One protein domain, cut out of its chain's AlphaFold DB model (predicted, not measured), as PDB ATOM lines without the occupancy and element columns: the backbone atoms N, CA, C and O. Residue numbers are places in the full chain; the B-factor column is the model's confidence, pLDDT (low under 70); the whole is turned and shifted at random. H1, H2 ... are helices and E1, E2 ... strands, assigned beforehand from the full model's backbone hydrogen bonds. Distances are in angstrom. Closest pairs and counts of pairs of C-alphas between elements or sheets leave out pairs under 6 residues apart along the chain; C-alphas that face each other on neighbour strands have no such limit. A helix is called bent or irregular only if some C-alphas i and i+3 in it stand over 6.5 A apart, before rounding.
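What this domain is: This is residues 32 to 189 of the 194 residues of an uncharacterized protein of Leeia aquatica (UniProt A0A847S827). The printed part is one antiparallel sheet of eight strands, twisted and curled like part of a barrel that is not closed: at E3 it folds back, and E1 and E2 face E6, E5, E4, E7 and E8. H1 is at one end of this curled sheet, its residues 112 to 120 near the strands, while H2 and H3 touch each other at the other end. There are 158 residues printed, with eight named strands and three named helices in the order E1 E2 E3 H1 E4 E5 E6 H2 E7 E8 H3, and the class is mixed, helices and strands. Across the sheet the strands stand E1, E2, E3, E6, E5, E4, E7, E8. The whole is compact, with a radius of gyration of the C-alphas of 15.5 A, and spans 45 by 38 by 27 A.

How they stand to each other: Begin at residues 32 to 33, a short parallel pairing with residues 174 to 175 of E8, residues 173 to 178. Next look at E1, residues 48 to 55, an edge strand that bends by 69 degrees at residue 51; with E2, residues 74 to 83, it forms a hairpin, N 52 and O 78 being 2.8 A apart. E2 and E3, residues 86 to 95, form the next hairpin, with N 77 and O 92 at 2.7 A; E1 E2 E3 is a meander, each strand the antiparallel neighbour of the one before. E3 is the hinge of a folded sheet, one sheet bent back on itself into two leaves that face each other. On its other side is E6, residues 146 to 149, with N 147 and O 93 at 2.7 A. H1, residues 106 to 120, is on the sheet at a height of 10.9 A, over E3 and across the strands at 83 degrees to E3 on the local plane; its closest C-alphas to E3 are those of Phe 120 and Gly 94, 6.7 A apart. E4, residues 124 to 129, E5, residues 135 to 143, and E6 form a second meander: look for N 138 and O 126 at 2.8 A, then N 148 and O 141 at 2.8 A. H2, residues 154 to 162, is on the sheet, on the opposite face from H1, at a height of 8.0 A and only just over none of the strands, 2 of its C-alphas falling on E5. E7, residues 165 to 169, pairs with E4, N 127 and O 167 being 2.7 A apart, and forms a hairpin with E8, the other edge strand, N 166 and O 177 being 2.8 A apart. H3, residues 182 to 188, only grazes the sheet; it touches H2, closest at the C-alphas of Asn 183 and Arg 161, 5.5 A, opposite ways at a steep tilt of 69 degrees, only just short of about perpendicular. In H1, H2 and H3 every O i to N i+4 pair is within hydrogen-bond range.

Where its parts are: Find C-alpha 48 at (200.721, 129.021, 155.761); from there E1 runs 16.4 A to C-alpha 55. E2 is 23.3 A long, E3 24.9 A, H1 20.5 A, E4 15.7 A and E5 24.1 A. E6 is 10.5 A, H2 12.6 A, E7 12.8 A and E8 16.9 A. H3, 10.0 A long, ends at C-alpha 188, (196.906, 115.200, 147.562).

The domain as a whole: The two C-alphas farthest apart are those of Lys 104 and Leu 132, 50.1 A. The printed part has no cut. The link from E1 to E2 is long, with 18 residues, and that from E3 to H1 is short, with 10. Mean pLDDT of the printed part is 78.9; look for values under 70 at residues 34 to 49, 57 to 68 and 180 to 189.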
ATOM      1  N   GLU A  32     210.008 113.321 176.037       77.12
ATOM      2  CA  GLU A  32     209.718 112.479 174.866       77.12
ATOM      3  C   GLU A  32     208.213 112.438 174.587       77.12
ATOM      4  O   GLU A  32     207.442 111.858 175.350       77.12
ATOM      5  N   LEU A  33     207.787 113.011 173.463       72.44
ATOM      6  CA  LEU A  33     206.386 113.080 173.067       72.44
ATOM      7  C   LEU A  33     206.068 112.125 171.920       72.44
ATOM      8  O   LEU A  33     206.827 111.978 170.957       72.44
ATOM      9  N   ARG A  34     204.883 111.523 172.010       68.19
ATOM     10  CA  ARG A  34     204.254 110.736 170.947       68.19
ATOM     11  C   ARG A  34     202.907 111.374 170.603       68.19
ATOM     12  O   ARG A  34     202.295 111.952 171.501       68.19
ATOM     13  N   PRO A  35     202.482 111.344 169.331       62.22
ATOM     14  CA  PRO A  35     201.228 111.948 168.907       62.22
ATOM     15  C   PRO A  35     200.060 111.354 169.695       62.22
ATOM     16  O   PRO A  35     200.098 110.174 170.066       62.22
ATOM     17  N   SER A  36     199.033 112.168 169.943       57.66
ATOM     18  CA  SER A  36     197.744 111.626 170.373       57.66
ATOM     19  C   SER A  36     197.178 110.749 169.260       57.66
ATOM     20  O   SER A  36     197.536 110.911 168.091       57.66
ATOM     21  N   GLN A  37     196.371 109.751 169.617       52.84
ATOM     22  CA  GLN A  37     195.808 108.843 168.622       52.84
ATOM     23  C   GLN A  37     195.048 109.623 167.527       52.84
ATOM     24  O   GLN A  37     194.149 110.400 167.817       52.84
ATOM     25  N   GLU A  38     195.450 109.368 166.280       50.69
ATOM     26  CA  GLU A  38     194.705 109.505 165.015       50.69
ATOM     27  C   GLU A  38     194.309 110.873 164.433       50.69
ATOM     28  O   GLU A  38     193.913 110.888 163.269       50.69
ATOM     29  N   ASP A  39     194.526 112.018 165.080       49.53
ATOM     30  CA  ASP A  39     194.145 113.295 164.450       49.53
ATOM     31  C   ASP A  39     195.319 114.033 163.786       49.53
ATOM     32  O   ASP A  39     195.982 114.905 164.358       49.53
ATOM     33  N   LEU A  40     195.523 113.748 162.495       53.06
ATOM     34  CA  LEU A  40     196.105 114.728 161.575       53.06
ATOM     35  C   LEU A  40     195.140 115.908 161.433       53.06
ATOM     36  O   LEU A  40     194.325 115.974 160.513       53.06
ATOM     37  N   GLY A  41     195.243 116.867 162.345       53.38
ATOM     38  CA  GLY A  41     194.529 118.127 162.214       53.38
ATOM     39  C   GLY A  41     195.049 118.891 160.999       53.38
ATOM     40  O   GLY A  41     196.180 119.374 160.994       53.38
ATOM     41  N   TRP A  42     194.236 119.037 159.957       50.00
ATOM     42  CA  TRP A  42     194.499 120.032 158.921       50.00
ATOM     43  C   TRP A  42     194.323 121.435 159.519       50.00
ATOM     44  O   TRP A  42     193.362 121.692 160.245       50.00
ATOM     45  N   MET A  43     195.259 122.341 159.236       49.41
ATOM     46  CA  MET A  43     195.159 123.739 159.649       49.41
ATOM     47  C   MET A  43     195.491 124.653 158.468       49.41
ATOM     48  O   MET A  43     196.641 124.731 158.038       49.41
ATOM     49  N   GLU A  44     194.486 125.389 158.000       46.66
ATOM     50  CA  GLU A  44     194.652 126.662 157.298       46.66
ATOM     51  C   GLU A  44     195.053 127.723 158.336       46.66
ATOM     52  O   GLU A  44     194.217 128.410 158.918       46.66
ATOM     53  N   ALA A  45     196.346 127.842 158.645       45.09
ATOM     54  CA  ALA A  45     196.817 129.075 159.269       45.09
ATOM     55  C   ALA A  45     196.925 130.126 158.162       45.09
ATOM     56  O   ALA A  45     197.575 129.872 157.158       45.09
ATOM     57  N   TYR A  46     196.364 131.323 158.345       44.38
ATOM     58  CA  TYR A  46     196.423 132.413 157.353       44.38
ATOM     59  C   TYR A  46     197.852 132.793 156.894       44.38
ATOM     60  O   TYR A  46     198.013 133.464 155.880       44.38
ATOM     61  N   THR A  47     198.896 132.361 157.613       54.47
ATOM     62  CA  THR A  47     200.321 132.548 157.272       54.47
ATOM     63  C   THR A  47     200.960 131.363 156.531       54.47
ATOM     64  O   THR A  47     202.091 131.477 156.042       54.47
ATOM     65  N   TRP A  48     200.262 130.229 156.438       60.12
ATOM     66  CA  TRP A  48     200.721 129.021 155.761       60.12
ATOM     67  C   TRP A  48     199.654 128.535 154.775       60.12
ATOM     68  O   TRP A  48     198.588 128.078 155.173       60.12
ATOM     69  N   GLY A  49     199.949 128.596 153.476       59.75
ATOM     70  CA  GLY A  49     199.035 128.261 152.375       59.75
ATOM     71  C   GLY A  49     198.721 126.764 152.213       59.75
ATOM     72  O   GLY A  49     198.536 126.308 151.089       59.75
ATOM     73  N   GLY A  50     198.727 125.996 153.308       72.94
ATOM     74  CA  GLY A  50     198.493 124.550 153.358       72.94
ATOM     75  C   GLY A  50     199.652 123.762 153.980       72.94
ATOM     76  O   GLY A  50     200.804 124.204 153.970       72.94
ATOM     77  N   GLY A  51     199.354 122.583 154.535       77.12
ATOM     78  CA  GLY A  51     200.345 121.698 155.151       77.12
ATOM     79  C   GLY A  51     199.742 120.594 156.020       77.12
ATOM     80  O   GLY A  51     198.537 120.350 155.998       77.12
ATOM     81  N   ALA A  52     200.605 119.945 156.799       78.44
ATOM     82  CA  ALA A  52     200.257 118.959 157.814       78.44
ATOM     83  C   ALA A  52     200.661 119.473 159.201       78.44
ATOM     84  O   ALA A  52     201.780 119.967 159.383       78.44
ATOM     85  N   ARG A  53     199.762 119.326 160.178       80.38
ATOM     86  CA  ARG A  53     200.012 119.631 161.587       80.38
ATOM     87  C   ARG A  53     199.886 118.354 162.406       80.38
ATOM     88  O   ARG A  53     198.906 117.626 162.286       80.38
ATOM     89  N   TYR A  54     200.866 118.135 163.266       79.25
ATOM     90  CA  TYR A  54     200.876 117.090 164.277       79.25
ATOM     91  C   TYR A  54     200.802 117.761 165.631       79.25
ATOM     92  O   TYR A  54     201.667 118.578 165.951       79.25
ATOM     93  N   GLU A  55     199.778 117.431 166.404       78.50
ATOM     94  CA  GLU A  55     199.643 117.870 167.784       78.50
ATOM     95  C   GLU A  55     200.007 116.723 168.723       78.50
ATOM     96  O   GLU A  55     199.712 115.557 168.461       78.50
ATOM     97  N   PHE A  56     200.703 117.054 169.802       76.38
ATOM     98  CA  PHE A  56     201.159 116.076 170.770       76.38
ATOM     99  C   PHE A  56     200.388 116.268 172.060       76.38
ATOM    100  O   PHE A  56     200.557 117.281 172.743       76.38
ATOM    101  N   GLU A  57     199.566 115.282 172.417       67.25
ATOM    102  CA  GLU A  57     198.972 115.281 173.742       67.25
ATOM    103  C   GLU A  57     200.031 115.017 174.795       67.25
ATOM    104  O   GLU A  57     200.783 114.039 174.783       67.25
ATOM    105  N   ILE A  58     200.031 115.897 175.779       64.31
ATOM    106  CA  ILE A  58     200.881 115.744 176.935       64.31
ATOM    107  C   ILE A  58     200.176 114.843 177.932       64.31
ATOM    108  O   ILE A  58     199.273 115.275 178.658       64.31
ATOM    109  N   ASN A  59     200.663 113.611 178.061       60.03
ATOM    110  CA  ASN A  59     200.321 112.789 179.209       60.03
ATOM    111  C   ASN A  59     201.045 113.312 180.460       60.03
ATOM    112  O   ASN A  59     202.116 112.833 180.839       60.03
ATOM    113  N   ARG A  60     200.417 114.282 181.136       58.75
ATOM    114  CA  ARG A  60     200.939 114.938 182.350       58.75
ATOM    115  C   ARG A  60     201.196 113.977 183.519       58.75
ATOM    116  O   ARG A  60     201.859 114.369 184.472       58.75
ATOM    117  N   LYS A  61     200.665 112.748 183.469       52.81
ATOM    118  CA  LYS A  61     200.912 111.702 184.475       52.81
ATOM    119  C   LYS A  61     202.181 110.896 184.187       52.81
ATOM    120  O   LYS A  61     202.789 110.398 185.126       52.81
ATOM    121  N   ALA A  62     202.564 110.757 182.917       53.09
ATOM    122  CA  ALA A  62     203.729 109.978 182.496       53.09
ATOM    123  C   ALA A  62     204.993 110.838 182.338       53.09
ATOM    124  O   ALA A  62     206.092 110.351 182.585       53.09
ATOM    125  N   GLN A  63     204.846 112.111 181.954       56.44
ATOM    126  CA  GLN A  63     205.955 113.056 181.839       56.44
ATOM    127  C   GLN A  63     205.523 114.451 182.312       56.44
ATOM    128  O   GLN A  63     204.630 115.057 181.707       56.44
ATOM    129  N   PRO A  64     206.132 114.991 183.380       55.38
ATOM    130  CA  PRO A  64     205.852 116.347 183.814       55.38
ATOM    131  C   PRO A  64     206.512 117.328 182.841       55.38
ATOM    132  O   PRO A  64     207.702 117.620 182.934       55.38
ATOM    133  N   LEU A  65     205.734 117.858 181.900       61.56
ATOM    134  CA  LEU A  65     206.115 119.088 181.215       61.56
ATOM    135  C   LEU A  65     206.014 120.280 182.183       61.56
ATOM    136  O   LEU A  65     205.243 120.219 183.149       61.56
ATOM    137  N   PRO A  66     206.761 121.375 181.951       63.88
ATOM    138  CA  PRO A  66     206.676 122.556 182.798       63.88
ATOM    139  C   PRO A  66     205.226 123.051 182.886       63.88
ATOM    140  O   PRO A  66     204.521 123.142 181.882       63.88
ATOM    141  N   ALA A  67     204.771 123.385 184.096       63.16
ATOM    142  CA  ALA A  67     203.373 123.731 184.377       63.16
ATOM    143  C   ALA A  67     202.841 124.948 183.587       63.16
ATOM    144  O   ALA A  67     201.633 125.171 183.537       63.16
ATOM    145  N   GLY A  68     203.724 125.734 182.961       68.31
ATOM    146  CA  GLY A  68     203.391 126.968 182.254       68.31
ATOM    147  C   GLY A  68     202.754 126.797 180.876       68.31
ATOM    148  O   GLY A  68     202.502 127.796 180.223       68.31
ATOM    149  N   LEU A  69     202.463 125.579 180.416       72.56
ATOM    150  CA  LEU A  69     201.880 125.370 179.085       72.56
ATOM    151  C   LEU A  69     200.460 125.908 178.918       72.56
ATOM    152  O   LEU A  69     200.060 126.173 177.795       72.56
ATOM    153  N   ALA A  70     199.703 126.061 180.009       71.44
ATOM    154  CA  ALA A  70     198.407 126.750 180.022       71.44
ATOM    155  C   ALA A  70     197.442 126.353 178.877       71.44
ATOM    156  O   ALA A  70     196.756 127.182 178.292       71.44
ATOM    157  N   GLY A  71     197.378 125.049 178.593       71.81
ATOM    158  CA  GLY A  71     196.496 124.477 177.572       71.81
ATOM    159  C   GLY A  71     197.133 124.349 176.189       71.81
ATOM    160  O   GLY A  71     196.619 123.589 175.376       71.81
ATOM    161  N   SER A  72     198.275 124.996 175.945       79.25
ATOM    162  CA  SER A  72     199.030 124.816 174.711       79.25
ATOM    163  C   SER A  72     199.677 123.438 174.631       79.25
ATOM    164  O   SER A  72     200.231 122.930 175.611       79.25
ATOM    165  N   GLN A  73     199.656 122.876 173.428       80.69
ATOM    166  CA  GLN A  73     200.265 121.595 173.106       80.69
ATOM    167  C   GLN A  73     201.460 121.812 172.172       80.69
ATOM    168  O   GLN A  73     201.415 122.693 171.307       80.69
ATOM    169  N   PRO A  74     202.543 121.037 172.325       84.75
ATOM    170  CA  PRO A  74     203.607 120.955 171.344       84.75
ATOM    171  C   PRO A  74     203.050 120.513 169.996       84.75
ATOM    172  O   PRO A  74     202.157 119.667 169.923       84.75
ATOM    173  N   GLN A  75     203.579 121.101 168.931       86.31
ATOM    174  CA  GLN A  75     203.158 120.832 167.567       86.31
ATOM    175  C   GLN A  75     204.364 120.762 166.627       86.31
ATOM    176  O   GLN A  75     205.305 121.552 166.749       86.31
ATOM    177  N   LEU A  76     204.307 119.850 165.653       87.50
ATOM    178  CA  LEU A  76     205.111 119.912 164.431       87.50
ATOM    179  C   LEU A  76     204.198 120.339 163.284       87.50
ATOM    180  O   LEU A  76     203.143 119.752 163.066       87.50
ATOM    181  N   PHE A  77     204.652 121.301 162.501       86.62
ATOM    182  CA  PHE A  77     204.034 121.706 161.257       86.62
ATOM    183  C   PHE A  77     205.010 121.532 160.095       86.62
ATOM    184  O   PHE A  77     206.188 121.889 160.193       86.62
ATOM    185  N   VAL A  78     204.506 121.023 158.975       86.31
ATOM    186  CA  VAL A  78     205.197 121.039 157.685       86.31
ATOM    187  C   VAL A  78     204.247 121.550 156.621       86.31
ATOM    188  O   VAL A  78     203.186 120.979 156.392       86.31
ATOM    189  N   GLY A  79     204.612 122.640 155.963       83.69
ATOM    190  CA  GLY A  79     203.704 123.274 155.017       83.69
ATOM    191  C   GLY A  79     204.316 124.432 154.263       83.69
ATOM    192  O   GLY A  79     205.510 124.718 154.369       83.69
ATOM    193  N   CYS A  80     203.457 125.093 153.503       81.88
ATOM    194  CA  CYS A  80     203.790 126.195 152.626       81.88
ATOM    195  C   CYS A  80     203.788 127.522 153.386       81.88
ATOM    196  O   CYS A  80     202.735 128.122 153.567       81.88
ATOM    197  N   SER A  81     204.939 127.996 153.859       82.00
ATOM    198  CA  SER A  81     205.030 129.280 154.565       82.00
ATOM    199  C   SER A  81     205.119 130.425 153.563       82.00
ATOM    200  O   SER A  81     205.960 130.384 152.663       82.00
ATOM    201  N   GLN A  82     204.307 131.469 153.736       78.38
ATOM    202  CA  GLN A  82     204.495 132.705 152.980       78.38
ATOM    203  C   GLN A  82     205.686 133.490 153.545       78.38
ATOM    204  O   GLN A  82     205.805 133.699 154.753       78.38
ATOM    205  N   GLN A  83     206.591 133.907 152.667       74.00
ATOM    206  CA  GLN A  83     207.798 134.665 152.982       74.00
ATOM    207  C   GLN A  83     207.883 135.896 152.073       74.00
ATOM    208  O   GLN A  83     207.223 135.969 151.036       74.00
ATOM    209  N   ALA A  84     208.734 136.861 152.430       74.62
ATOM    210  CA  ALA A  84     208.925 138.075 151.630       74.62
ATOM    211  C   ALA A  84     209.363 137.780 150.181       74.62
ATOM    212  O   ALA A  84     209.011 138.522 149.271       74.62
ATOM    213  N   ALA A  85     210.107 136.689 149.968       73.94
ATOM    214  CA  ALA A  85     210.626 136.280 148.662       73.94
ATOM    215  C   ALA A  85     209.704 135.319 147.881       73.94
ATOM    216  O   ALA A  85     210.063 134.913 146.780       73.94
ATOM    217  N   GLY A  86     208.551 134.927 148.433       78.44
ATOM    218  CA  GLY A  86     207.679 133.908 147.843       78.44
ATOM    219  C   GLY A  86     207.156 132.908 148.871       78.44
ATOM    220  O   GLY A  86     207.220 133.143 150.075       78.44
ATOM    221  N   SER A  87     206.614 131.788 148.408       80.94
ATOM    222  CA  SER A  87     206.071 130.745 149.284       80.94
ATOM    223  C   SER A  87     207.019 129.557 149.320       80.94
ATOM    224  O   SER A  87     207.388 129.043 148.277       80.94
ATOM    225  N   ALA A  88     207.396 129.070 150.495       85.62
ATOM    226  CA  ALA A  88     208.342 127.964 150.586       85.62
ATOM    227  C   ALA A  88     207.870 126.882 151.547       85.62
ATOM    228  O   ALA A  88     207.323 127.165 152.614       85.62
ATOM    229  N   TRP A  89     208.152 125.631 151.192       87.12
ATOM    230  CA  TRP A  89     208.009 124.522 152.124       87.12
ATOM    231  C   TRP A  89     208.958 124.695 153.298       87.12
ATOM    232  O   TRP A  89     210.130 125.022 153.111       87.12
ATOM    233  N   GLN A  90     208.463 124.463 154.509       90.06
ATOM    234  CA  GLN A  90     209.245 124.663 155.721       90.06
ATOM    235  C   GLN A  90     208.701 123.807 156.865       90.06
ATOM    236  O   GLN A  90     207.503 123.527 156.926       90.06
ATOM    237  N   PHE A  91     209.585 123.426 157.788       91.75
ATOM    238  CA  PHE A  91     209.183 122.893 159.087       91.75
ATOM    239  C   PHE A  91     209.078 124.012 160.118       91.75
ATOM    240  O   PHE A  91     209.923 124.914 160.159       91.75
ATOM    241  N   TYR A  92     208.080 123.901 160.983       91.50
ATOM    242  CA  TYR A  92     207.951 124.676 162.206       91.50
ATOM    243  C   TYR A  92     207.620 123.744 163.369       91.50
ATOM    244  O   TYR A  92     206.808 122.837 163.234       91.50
ATOM    245  N   VAL A  93     208.255 123.963 164.509       91.06
ATOM    246  CA  VAL A  93     208.028 123.218 165.745       91.06
ATOM    247  C   VAL A  93     207.771 124.229 166.847       91.06
ATOM    248  O   VAL A  93     208.598 125.108 167.060       91.06
ATOM    249  N   GLY A  94     206.669 124.124 167.575       89.94
ATOM    250  CA  GLY A  94     206.370 125.095 168.623       89.94
ATOM    251  C   GLY A  94     205.211 124.681 169.504       89.94
ATOM    252  O   GLY A  94     204.880 123.503 169.588       89.94
ATOM    253  N   LEU A  95     204.611 125.666 170.165       84.62
ATOM    254  CA  LEU A  95     203.381 125.496 170.933       84.62
ATOM    255  C   LEU A  95     202.189 126.018 170.135       84.62
ATOM    256  O   LEU A  95     202.319 127.001 169.402       84.62
ATOM    257  N   SER A  96     201.030 125.390 170.320       80.19
ATOM    258  CA  SER A  96     199.754 125.959 169.893       80.19
ATOM    259  C   SER A  96     199.485 127.299 170.588       80.19
ATOM    260  O   SER A  96     199.971 127.543 171.700       80.19
ATOM    261  N   ASP A  97     198.714 128.173 169.934       75.88
ATOM    262  CA  ASP A  97     198.312 129.453 170.522       75.88
ATOM    263  C   ASP A  97     197.567 129.195 171.847       75.88
ATOM    264  O   ASP A  97     196.593 128.436 171.858       75.88
ATOM    265  N   PRO A  98     198.011 129.788 172.968       71.31
ATOM    266  CA  PRO A  98     197.335 129.634 174.251       71.31
ATOM    267  C   PRO A  98     195.926 130.251 174.305       71.31
ATOM    268  O   PRO A  98     195.179 130.010 175.256       71.31
ATOM    269  N   GLY A  99     195.547 131.048 173.304       73.88
ATOM    270  CA  GLY A  99     194.262 131.719 173.190       73.88
ATOM    271  C   GLY A  99     194.246 133.112 173.827       73.88
ATOM    272  O   GLY A  99     195.001 133.434 174.746       73.88
ATOM    273  N   ALA A 100     193.318 133.955 173.365       74.94
ATOM    274  CA  ALA A 100     193.241 135.374 173.741       74.94
ATOM    275  C   ALA A 100     193.005 135.628 175.245       74.94
ATOM    276  O   ALA A 100     193.286 136.718 175.745       74.94
ATOM    277  N   TRP A 101     192.495 134.639 175.985       70.69
ATOM    278  CA  TRP A 101     192.278 134.751 177.429       70.69
ATOM    279  C   TRP A 101     193.597 134.871 178.207       70.69
ATOM    280  O   TRP A 101     193.635 135.580 179.213       70.69
ATOM    281  N   MET A 102     194.688 134.262 177.721       76.56
ATOM    282  CA  MET A 102     195.990 134.288 178.396       76.56
ATOM    283  C   MET A 102     196.582 135.698 178.469       76.56
ATOM    284  O   MET A 102     197.258 136.034 179.436       76.56
ATOM    285  N   GLN A 103     196.280 136.561 177.495       73.00
ATOM    286  CA  GLN A 103     196.774 137.943 177.488       73.00
ATOM    287  C   GLN A 103     196.251 138.769 178.676       73.00
ATOM    288  O   GLN A 103     196.836 139.793 179.019       73.00
ATOM    289  N   LYS A 104     195.167 138.320 179.326       80.31
ATOM    290  CA  LYS A 104     194.584 138.963 180.513       80.31
ATOM    291  C   LYS A 104     195.198 138.471 181.829       80.31
ATOM    292  O   LYS A 104     195.002 139.119 182.853       80.31
ATOM    293  N   ASP A 105     195.952 137.369 181.813       84.88
ATOM    294  CA  ASP A 105     196.657 136.819 182.976       84.88
ATOM    295  C   ASP A 105     198.178 136.883 182.762       84.88
ATOM    296  O   ASP A 105     198.810 135.989 182.194       84.88
ATOM    297  N   LEU A 106     198.791 137.954 183.274       83.38
ATOM    298  CA  LEU A 106     200.232 138.194 183.159       83.38
ATOM    299  C   LEU A 106     201.088 137.095 183.804       83.38
ATOM    300  O   LEU A 106     202.226 136.880 183.383       83.38
ATOM    301  N   LYS A 107     200.584 136.409 184.838       85.31
ATOM    302  CA  LYS A 107     201.326 135.328 185.495       85.31
ATOM    303  C   LYS A 107     201.334 134.092 184.603       85.31
ATOM    304  O   LYS A 107     202.399 133.503 184.412       85.31
ATOM    305  N   ALA A 108     200.178 133.735 184.042       82.81
ATOM    306  CA  ALA A 108     200.070 132.650 183.073       82.81
ATOM    307  C   ALA A 108     200.924 132.929 181.827       82.81
ATOM    308  O   ALA A 108     201.684 132.056 181.412       82.81
ATOM    309  N   LEU A 109     200.899 134.162 181.309       83.31
ATOM    310  CA  LEU A 109     201.705 134.565 180.154       83.31
ATOM    311  C   LEU A 109     203.214 134.420 180.407       83.31
ATOM    312  O   LEU A 109     203.924 133.824 179.601       83.31
ATOM    313  N   ARG A 110     203.721 134.887 181.558       86.38
ATOM    314  CA  ARG A 110     205.145 134.726 181.916       86.38
ATOM    315  C   ARG A 110     205.547 133.260 182.060       86.38
ATOM    316  O   ARG A 110     206.640 132.877 181.645       86.38
ATOM    317  N   ALA A 111     204.683 132.435 182.654       84.56
ATOM    318  CA  ALA A 111     204.934 131.003 182.790       84.56
ATOM    319  C   ALA A 111     204.958 130.300 181.420       84.56
ATOM    320  O   ALA A 111     205.813 129.440 181.184       84.56
ATOM    321  N   PHE A 112     204.072 130.708 180.510       85.50
ATOM    322  CA  PHE A 112     204.041 130.251 179.125       85.50
ATOM    323  C   PHE A 112     205.316 130.627 178.374       85.50
ATOM    324  O   PHE A 112     205.974 129.754 177.813       85.50
ATOM    325  N   GLU A 113     205.739 131.889 178.430       86.38
ATOM    326  CA  GLU A 113     206.971 132.342 177.777       86.38
ATOM    327  C   GLU A 113     208.219 131.630 178.309       86.38
ATOM    328  O   GLU A 113     209.078 131.222 177.522       86.38
ATOM    329  N   ALA A 114     208.308 131.437 179.629       86.44
ATOM    330  CA  ALA A 114     209.401 130.697 180.252       86.44
ATOM    331  C   ALA A 114     209.437 129.241 179.767       86.44
ATOM    332  O   ALA A 114     210.489 128.751 179.358       86.44
ATOM    333  N   THR A 115     208.278 128.578 179.735       84.62
ATOM    334  CA  THR A 115     208.150 127.195 179.256       84.62
ATOM    335  C   THR A 115     208.492 127.081 177.771       84.62
ATOM    336  O   THR A 115     209.255 126.207 177.366       84.62
ATOM    337  N   ARG A 116     207.991 128.006 176.950       87.81
ATOM    338  CA  ARG A 116     208.301 128.085 175.523       87.81
ATOM    339  C   ARG A 116     209.800 128.236 175.290       87.81
ATOM    340  O   ARG A 116     210.365 127.520 174.469       87.81
ATOM    341  N   LYS A 117     210.458 129.145 176.017       88.44
ATOM    342  CA  LYS A 117     211.907 129.354 175.914       88.44
ATOM    343  C   LYS A 117     212.689 128.132 176.390       88.44
ATOM    344  O   LYS A 117     213.704 127.806 175.789       88.44
ATOM    345  N   GLN A 118     212.218 127.444 177.426       85.69
ATOM    346  CA  GLN A 118     212.836 126.204 177.886       85.69
ATOM    347  C   GLN A 118     212.788 125.112 176.808       85.69
ATOM    348  O   GLN A 118     213.794 124.454 176.587       85.69
ATOM    349  N   LEU A 119     211.648 124.926 176.135       84.88
ATOM    350  CA  LEU A 119     211.456 123.829 175.176       84.88
ATOM    351  C   LEU A 119     211.997 124.131 173.769       84.88
ATOM    352  O   LEU A 119     212.501 123.235 173.093       84.88
ATOM    353  N   PHE A 120     211.878 125.386 173.327       89.25
ATOM    354  CA  PHE A 120     212.118 125.816 171.943       89.25
ATOM    355  C   PHE A 120     213.127 126.971 171.841       89.25
ATOM    356  O   PHE A 120     213.291 127.572 170.784       89.25
ATOM    357  N   GLY A 121     213.808 127.322 172.935       89.44
ATOM    358  CA  GLY A 121     214.824 128.381 172.944       89.44
ATOM    359  C   GLY A 121     216.197 127.936 172.448       89.44
ATOM    360  O   GLY A 121     217.100 128.762 172.349       89.44
ATOM    361  N   THR A 122     216.385 126.651 172.146       91.75
ATOM    362  CA  THR A 122     217.649 126.104 171.638       91.75
ATOM    363  C   THR A 122     217.421 125.378 170.322       91.75
ATOM    364  O   THR A 122     216.404 124.713 170.140       91.75
ATOM    365  N   ALA A 123     218.365 125.535 169.393       95.56
ATOM    366  CA  ALA A 123     218.325 124.876 168.094       95.56
ATOM    367  C   ALA A 123     218.291 123.345 168.227       95.56
ATOM    368  O   ALA A 123     218.727 122.775 169.229       95.56
ATOM    369  N   GLY A 124     217.795 122.690 167.185       95.62
ATOM    370  CA  GLY A 124     217.678 121.240 167.114       95.62
ATOM    371  C   GLY A 124     217.615 120.762 165.672       95.62
ATOM    372  O   GLY A 124     218.006 121.485 164.751       95.62
ATOM    373  N   ASN A 125     217.086 119.560 165.471       97.44
ATOM    374  CA  ASN A 125     216.910 118.971 164.151       97.44
ATOM    375  C   ASN A 125     215.517 118.371 163.984       97.44
ATOM    376  O   ASN A 125     215.000 117.711 164.882       97.44
ATOM    377  N   VAL A 126     214.950 118.537 162.793       95.50
ATOM    378  CA  VAL A 126     213.972 117.591 162.255       95.50
ATOM    379  C   VAL A 126     214.752 116.496 161.536       95.50
ATOM    380  O   VAL A 126     215.662 116.780 160.760       95.50
ATOM    381  N   ILE A 127     214.415 115.244 161.798       95.50
ATOM    382  CA  ILE A 127     215.084 114.070 161.255       95.50
ATOM    383  C   ILE A 127     214.046 113.277 160.477       95.50
ATOM    384  O   ILE A 127     213.052 112.813 161.035       95.50
ATOM    385  N   LEU A 128     214.275 113.136 159.179       93.69
ATOM    386  CA  LEU A 128     213.456 112.313 158.302       93.69
ATOM    387  C   LEU A 128     214.092 110.936 158.215       93.69
ATOM    388  O   LEU A 128     215.186 110.813 157.666       93.69
ATOM    389  N   VAL A 129     213.423 109.922 158.754       92.56
ATOM    390  CA  VAL A 129     213.901 108.538 158.742       92.56
ATOM    391  C   VAL A 129     213.240 107.813 157.577       92.56
ATOM    392  O   VAL A 129     212.014 107.722 157.508       92.56
ATOM    393  N   GLY A 130     214.052 107.325 156.645       90.25
ATOM    394  CA  GLY A 130     213.622 106.538 155.495       90.25
ATOM    395  C   GLY A 130     213.453 105.044 155.810       90.25
ATOM    396  O   GLY A 130     213.832 104.581 156.887       90.25
ATOM    397  N   PRO A 131     212.916 104.261 154.860       86.50
ATOM    398  CA  PRO A 131     212.551 102.855 155.063       86.50
ATOM    399  C   PRO A 131     213.733 101.916 155.341       86.50
ATOM    400  O   PRO A 131     213.527 100.848 155.903       86.50
ATOM    401  N   LEU A 132     214.961 102.292 154.964       88.19
ATOM    402  CA  LEU A 132     216.181 101.508 155.207       88.19
ATOM    403  C   LEU A 132     217.024 102.102 156.351       88.19
ATOM    404  O   LEU A 132     218.211 101.811 156.464       88.19
ATOM    405  N   GLY A 133     216.434 102.972 157.179       83.06
ATOM    406  CA  GLY A 133     217.112 103.642 158.294       83.06
ATOM    407  C   GLY A 133     217.980 104.841 157.894       83.06
ATOM    408  O   GLY A 133     218.517 105.531 158.763       83.06
ATOM    409  N   GLN A 134     218.098 105.149 156.599       88.25
ATOM    410  CA  GLN A 134     218.762 106.364 156.134       88.25
ATOM    411  C   GLN A 134     218.048 107.600 156.688       88.25
ATOM    412  O   GLN A 134     216.825 107.696 156.622       88.25
ATOM    413  N   SER A 135     218.812 108.544 157.233       93.75
ATOM    414  CA  SER A 135     218.253 109.708 157.921       93.75
ATOM    415  C   SER A 135     218.712 111.010 157.277       93.75
ATOM    416  O   SER A 135     219.911 111.210 157.069       93.75
ATOM    417  N   LYS A 136     217.771 111.913 156.986       94.44
ATOM    418  CA  LYS A 136     218.077 113.292 156.584       94.44
ATOM    419  C   LYS A 136     217.839 114.237 157.754       94.44
ATOM    420  O   LYS A 136     216.729 114.318 158.269       94.44
ATOM    421  N   TRP A 137     218.886 114.959 158.138       96.12
ATOM    422  CA  TRP A 137     218.877 115.913 159.243       96.12
ATOM    423  C   TRP A 137     218.631 117.320 158.707       96.12
ATOM    424  O   TRP A 137     219.289 117.756 157.762       96.12
ATOM    425  N   ILE A 138     217.668 118.016 159.298       96.75
ATOM    426  CA  ILE A 138     217.224 119.339 158.875       96.75
ATOM    427  C   ILE A 138     217.335 120.259 160.088       96.75
ATOM    428  O   ILE A 138     216.558 120.107 161.035       96.75
ATOM    429  N   PRO A 139     218.283 121.206 160.087       97.31
ATOM    430  CA  PRO A 139     218.478 122.080 161.227       97.31
ATOM    431  C   PRO A 139     217.266 122.993 161.409       97.31
ATOM    432  O   PRO A 139     216.773 123.599 160.455       97.31
ATOM    433  N   ILE A 140     216.827 123.131 162.656       96.19
ATOM    434  CA  ILE A 140     215.796 124.083 163.074       96.19
ATOM    435  C   ILE A 140     216.380 125.041 164.108       96.19
ATOM    436  O   ILE A 140     217.129 124.641 165.000       96.19
ATOM    437  N   LYS A 141     216.058 126.327 163.980       95.62
ATOM    438  CA  LYS A 141     216.587 127.391 164.841       95.62
ATOM    439  C   LYS A 141     215.451 128.148 165.524       95.62
ATOM    440  O   LYS A 141     214.371 128.216 164.936       95.62
ATOM    441  N   PRO A 142     215.690 128.736 166.710       92.62
ATOM    442  CA  PRO A 142     214.734 129.631 167.349       92.62
ATOM    443  C   PRO A 142     214.213 130.687 166.379       92.62
ATOM    444  O   PRO A 142     214.986 131.372 165.709       92.62
ATOM    445  N   ALA A 143     212.894 130.777 166.310       85.06
ATOM    446  CA  ALA A 143     212.132 131.752 165.551       85.06
ATOM    447  C   ALA A 143     210.926 132.182 166.401       85.06
ATOM    448  O   ALA A 143     210.774 131.739 167.548       85.06
ATOM    449  N   ASP A 144     210.067 133.044 165.860       76.56
ATOM    450  CA  ASP A 144     208.858 133.479 166.559       76.56
ATOM    451  C   ASP A 144     208.074 132.278 167.093       76.56
ATOM    452  O   ASP A 144     207.806 131.316 166.376       76.56
ATOM    453  N   PHE A 145     207.777 132.328 168.390       75.31
ATOM    454  CA  PHE A 145     207.032 131.331 169.161       75.31
ATOM    455  C   PHE A 145     207.490 129.850 169.093       75.31
ATOM    456  O   PHE A 145     206.871 129.011 169.747       75.31
ATOM    457  N   GLY A 146     208.624 129.524 168.458       89.81
ATOM    458  CA  GLY A 146     209.087 128.139 168.301       89.81
ATOM    459  C   GLY A 146     210.453 127.988 167.616       89.81
ATOM    460  O   GLY A 146     211.359 128.800 167.795       89.81
ATOM    461  N   LEU A 147     210.600 126.927 166.827       93.75
ATOM    462  CA  LEU A 147     211.762 126.578 166.017       93.75
ATOM    463  C   LEU A 147     211.348 126.471 164.548       93.75
ATOM    464  O   LEU A 147     210.322 125.872 164.232       93.75
ATOM    465  N   LYS A 148     212.164 126.997 163.634       93.25
ATOM    466  CA  LYS A 148     211.894 126.967 162.189       93.25
ATOM    467  C   LYS A 148     213.092 126.417 161.421       93.25
ATOM    468  O   LYS A 148     214.235 126.760 161.727       93.25
ATOM    469  N   ALA A 149     212.835 125.574 160.422       94.06
ATOM    470  CA  ALA A 149     213.852 125.181 159.440       94.06
ATOM    471  C   ALA A 149     214.109 126.327 158.457       94.06
ATOM    472  O   ALA A 149     213.326 127.265 158.396       94.06
ATOM    473  N   THR A 150     215.149 126.261 157.632       91.19
ATOM    474  CA  THR A 150     215.185 127.036 156.377       91.19
ATOM    475  C   THR A 150     214.189 126.453 155.359       91.19
ATOM    476  O   THR A 150     213.701 125.339 155.573       91.19
ATOM    477  N   PRO A 151     213.868 127.166 154.259       91.06
ATOM    478  CA  PRO A 151     213.149 126.584 153.126       91.06
ATOM    479  C   PRO A 151     213.685 125.204 152.727       91.06
ATOM    480  O   PRO A 151     214.901 125.007 152.657       91.06
ATOM    481  N   LEU A 152     212.783 124.252 152.490       90.31
ATOM    482  CA  LEU A 152     213.140 122.889 152.107       90.31
ATOM    483  C   LEU A 152     213.487 122.837 150.621       90.31
ATOM    484  O   LEU A 152     212.684 123.226 149.773       90.31
ATOM    485  N   ASP A 153     214.667 122.308 150.309       90.06
ATOM    486  CA  ASP A 153     215.071 122.039 148.932       90.06
ATOM    487  C   ASP A 153     214.345 120.811 148.343       90.06
ATOM    488  O   ASP A 153     213.713 120.012 149.046       90.06
ATOM    489  N   ALA A 154     214.465 120.628 147.025       87.06
ATOM    490  CA  ALA A 154     213.833 119.517 146.313       87.06
ATOM    491  C   ALA A 154     214.266 118.139 146.852       87.06
ATOM    492  O   ALA A 154     213.444 117.229 146.961       87.06
ATOM    493  N   ALA A 155     215.535 117.989 147.243       89.88
ATOM    494  CA  ALA A 155     216.051 116.743 147.803       89.88
ATOM    495  C   ALA A 155     215.434 116.430 149.177       89.88
ATOM    496  O   ALA A 155     215.185 115.275 149.512       89.88
ATOM    497  N   THR A 156     215.180 117.452 149.993       91.31
ATOM    498  CA  THR A 156     214.537 117.336 151.306       91.31
ATOM    499  C   THR A 156     213.064 117.010 151.161       91.31
ATOM    500  O   THR A 156     212.572 116.134 151.865       91.31
ATOM    501  N   LEU A 157     212.377 117.640 150.208       87.12
ATOM    502  CA  LEU A 157     210.998 117.290 149.871       87.12
ATOM    503  C   LEU A 157     210.883 115.846 149.380       87.12
ATOM    504  O   LEU A 157     209.944 115.145 149.749       87.12
ATOM    505  N   GLN A 158     211.851 115.371 148.597       86.62
ATOM    506  CA  GLN A 158     211.879 113.975 148.174       86.62
ATOM    507  C   GLN A 158     212.100 113.018 149.351       86.62
ATOM    508  O   GLN A 158     211.385 112.024 149.464       86.62
ATOM    509  N   ALA A 159     213.035 113.336 150.252       89.50
ATOM    510  CA  ALA A 159     213.252 112.558 151.471       89.50
ATOM    511  C   ALA A 159     212.003 112.536 152.366       89.50
ATOM    512  O   ALA A 159     211.673 111.501 152.932       89.50
ATOM    513  N   LEU A 160     211.271 113.651 152.445       87.75
ATOM    514  CA  LEU A 160     210.034 113.756 153.216       87.75
ATOM    515  C   LEU A 160     208.939 112.824 152.693       87.75
ATOM    516  O   LEU A 160     208.288 112.150 153.484       87.75
ATOM    517  N   ARG A 161     208.768 112.731 151.369       84.31
ATOM    518  CA  ARG A 161     207.802 111.807 150.740       84.31
ATOM    519  C   ARG A 161     208.133 110.334 150.978       84.31
ATOM    520  O   ARG A 161     207.255 109.484 150.898       84.31
ATOM    521  N   GLN A 162     209.402 110.028 151.222       87.44
ATOM    522  CA  GLN A 162     209.890 108.670 151.456       87.44
ATOM    523  C   GLN A 162     210.049 108.350 152.944       87.44
ATOM    524  O   GLN A 162     210.388 107.216 153.280       87.44
ATOM    525  N   ALA A 163     209.858 109.327 153.830       88.62
ATOM    526  CA  ALA A 163     210.020 109.119 155.255       88.62
ATOM    527  C   ALA A 163     208.973 108.118 155.755       88.62
ATOM    528  O   ALA A 163     207.803 108.184 155.385       88.62
ATOM    529  N   VAL A 164     209.404 107.201 156.617       88.25
ATOM    530  CA  VAL A 164     208.524 106.312 157.390       88.25
ATOM    531  C   VAL A 164     208.280 106.868 158.790       88.25
ATOM    532  O   VAL A 164     207.253 106.593 159.407       88.25
ATOM    533  N   GLN A 165     209.190 107.718 159.266       88.31
ATOM    534  CA  GLN A 165     209.083 108.423 160.532       88.31
ATOM    535  C   GLN A 165     209.707 109.814 160.410       88.31
ATOM    536  O   GLN A 165     210.710 110.014 159.723       88.31
ATOM    537  N   ILE A 166     209.126 110.770 161.125       89.75
ATOM    538  CA  ILE A 166     209.716 112.075 161.390       89.75
ATOM    539  C   ILE A 166     210.031 112.139 162.878       89.75
ATOM    540  O   ILE A 166     209.193 111.813 163.719       89.75
ATOM    541  N   GLN A 167     211.243 112.556 163.202       91.62
ATOM    542  CA  GLN A 167     211.647 112.866 164.563       91.62
ATOM    543  C   GLN A 167     211.967 114.350 164.672       91.62
ATOM    544  O   GLN A 167     212.503 114.951 163.746       91.62
ATOM    545  N   VAL A 168     211.667 114.939 165.820       92.44
ATOM    546  CA  VAL A 168     212.237 116.225 166.219       92.44
ATOM    547  C   VAL A 168     213.130 115.979 167.414       92.44
ATOM    548  O   VAL A 168     212.708 115.300 168.342       92.44
ATOM    549  N   ASP A 169     214.348 116.504 167.377       93.00
ATOM    550  CA  ASP A 169     215.328 116.351 168.445       93.00
ATOM    551  C   ASP A 169     215.920 117.715 168.805       93.00
ATOM    552  O   ASP A 169     216.564 118.378 167.986       93.00
ATOM    553  N   THR A 170     215.681 118.145 170.036       89.56
ATOM    554  CA  THR A 170     216.292 119.313 170.673       89.56
ATOM    555  C   THR A 170     216.940 118.863 171.986       89.56
ATOM    556  O   THR A 170     216.666 117.758 172.462       89.56
ATOM    557  N   PRO A 171     217.768 119.699 172.636       88.12
ATOM    558  CA  PRO A 171     218.340 119.352 173.939       88.12
ATOM    559  C   PRO A 171     217.303 119.030 175.026       88.12
ATOM    560  O   PRO A 171     217.633 118.372 176.007       88.12
ATOM    561  N   THR A 172     216.062 119.498 174.871       83.00
ATOM    562  CA  THR A 172     215.000 119.401 175.883       83.00
ATOM    563  C   THR A 172     213.772 118.635 175.417       83.00
ATOM    564  O   THR A 172     212.911 118.317 176.234       83.00
ATOM    565  N   LEU A 173     213.645 118.371 174.118       84.88
ATOM    566  CA  LEU A 173     212.433 117.834 173.518       84.88
ATOM    567  C   LEU A 173     212.777 116.841 172.415       84.88
ATOM    568  O   LEU A 173     213.478 117.170 171.461       84.88
ATOM    569  N   ARG A 174     212.183 115.658 172.509       88.88
ATOM    570  CA  ARG A 174     212.163 114.654 171.462       88.88
ATOM    571  C   ARG A 174     210.724 114.336 171.089       88.88
ATOM    572  O   ARG A 174     209.900 114.078 171.957       88.88
ATOM    573  N   MET A 175     210.411 114.357 169.803       86.69
ATOM    574  CA  MET A 175     209.077 114.031 169.297       86.69
ATOM    575  C   MET A 175     209.187 112.969 168.212       86.69
ATOM    576  O   MET A 175     210.054 113.083 167.348       86.69
ATOM    577  N   HIS A 176     208.306 111.969 168.234       85.38
ATOM    578  CA  HIS A 176     208.285 110.877 167.255       85.38
ATOM    579  C   HIS A 176     206.954 110.824 166.522       85.38
ATOM    580  O   HIS A 176     205.914 110.739 167.161       85.38
ATOM    581  N   ILE A 177     206.985 110.833 165.192       81.31
ATOM    582  CA  ILE A 177     205.791 110.919 164.351       81.31
ATOM    583  C   ILE A 177     205.870 109.845 163.266       81.31
ATOM    584  O   ILE A 177     206.793 109.884 162.447       81.31
ATOM    585  N   PRO A 178     204.917 108.904 163.205       79.19
ATOM    586  CA  PRO A 178     204.764 108.040 162.042       79.19
ATOM    587  C   PRO A 178     204.458 108.887 160.802       79.19
ATOM    588  O   PRO A 178     203.548 109.713 160.807       79.19
ATOM    589  N   ALA A 179     205.207 108.692 159.719       74.38
ATOM    590  CA  ALA A 179     204.995 109.438 158.475       74.38
ATOM    591  C   ALA A 179     203.946 108.780 157.553       74.38
ATOM    592  O   ALA A 179     203.736 109.251 156.432       74.38
ATOM    593  N   SER A 180     203.274 107.717 158.024       68.75
ATOM    594  CA  SER A 180     202.284 106.916 157.282       68.75
ATOM    595  C   SER A 180     201.221 107.767 156.594       68.75
ATOM    596  O   SER A 180     200.841 107.486 155.457       68.75
ATOM    597  N   ASP A 181     200.788 108.838 157.254       62.69
ATOM    598  CA  ASP A 181     199.712 109.684 156.755       62.69
ATOM    599  C   ASP A 181     200.204 110.999 156.133       62.69
ATOM    600  O   ASP A 181     199.476 111.639 155.369       62.69
ATOM    601  N   LEU A 182     201.479 111.358 156.345       67.00
ATOM    602  CA  LEU A 182     202.085 112.515 155.685       67.00
ATOM    603  C   LEU A 182     202.183 112.306 154.176       67.00
ATOM    604  O   LEU A 182     201.959 113.235 153.403       67.00
ATOM    605  N   ASN A 183     202.516 111.086 153.750       64.19
ATOM    606  CA  ASN A 183     202.685 110.787 152.335       64.19
ATOM    607  C   ASN A 183     201.367 110.993 151.567       64.19
ATOM    608  O   ASN A 183     201.355 111.653 150.530       64.19
ATOM    609  N   LYS A 184     200.236 110.548 152.135       64.56
ATOM    610  CA  LYS A 184     198.897 110.776 151.564       64.56
ATOM    611  C   LYS A 184     198.598 112.270 151.408       64.56
ATOM    612  O   LYS A 184     198.193 112.697 150.327       64.56
ATOM    613  N   LEU A 185     198.870 113.069 152.443       62.72
ATOM    614  CA  LEU A 185     198.705 114.528 152.411       62.72
ATOM    615  C   LEU A 185     199.607 115.202 151.366       62.72
ATOM    616  O   LEU A 185     199.146 116.034 150.588       62.72
ATOM    617  N   LEU A 186     200.889 114.835 151.296       65.00
ATOM    618  CA  LEU A 186     201.827 115.402 150.318       65.00
ATOM    619  C   LEU A 186     201.469 115.042 148.873       65.00
ATOM    620  O   LEU A 186     201.769 115.822 147.971       65.00
ATOM    621  N   THR A 187     200.840 113.885 148.648       63.75
ATOM    622  CA  THR A 187     200.359 113.481 147.318       63.75
ATOM    623  C   THR A 187     199.052 114.159 146.903       63.75
ATOM    624  O   THR A 187     198.832 114.340 145.709       63.75
ATOM    625  N   SER A 188     198.190 114.544 147.853       60.41
ATOM    626  CA  SER A 188     196.906 115.200 147.562       60.41
ATOM    627  C   SER A 188     197.008 116.724 147.468       60.41
ATOM    628  O   SER A 188     196.183 117.363 146.811       60.41
ATOM    629  N   MET A 189     198.033 117.325 148.078       62.31
ATOM    630  CA  MET A 189     198.303 118.754 147.955       62.31
ATOM    631  C   MET A 189     198.807 119.094 146.546       62.31
ATOM    632  O   MET A 189     199.856 118.625 146.102       62.31
TER     633      MET A 189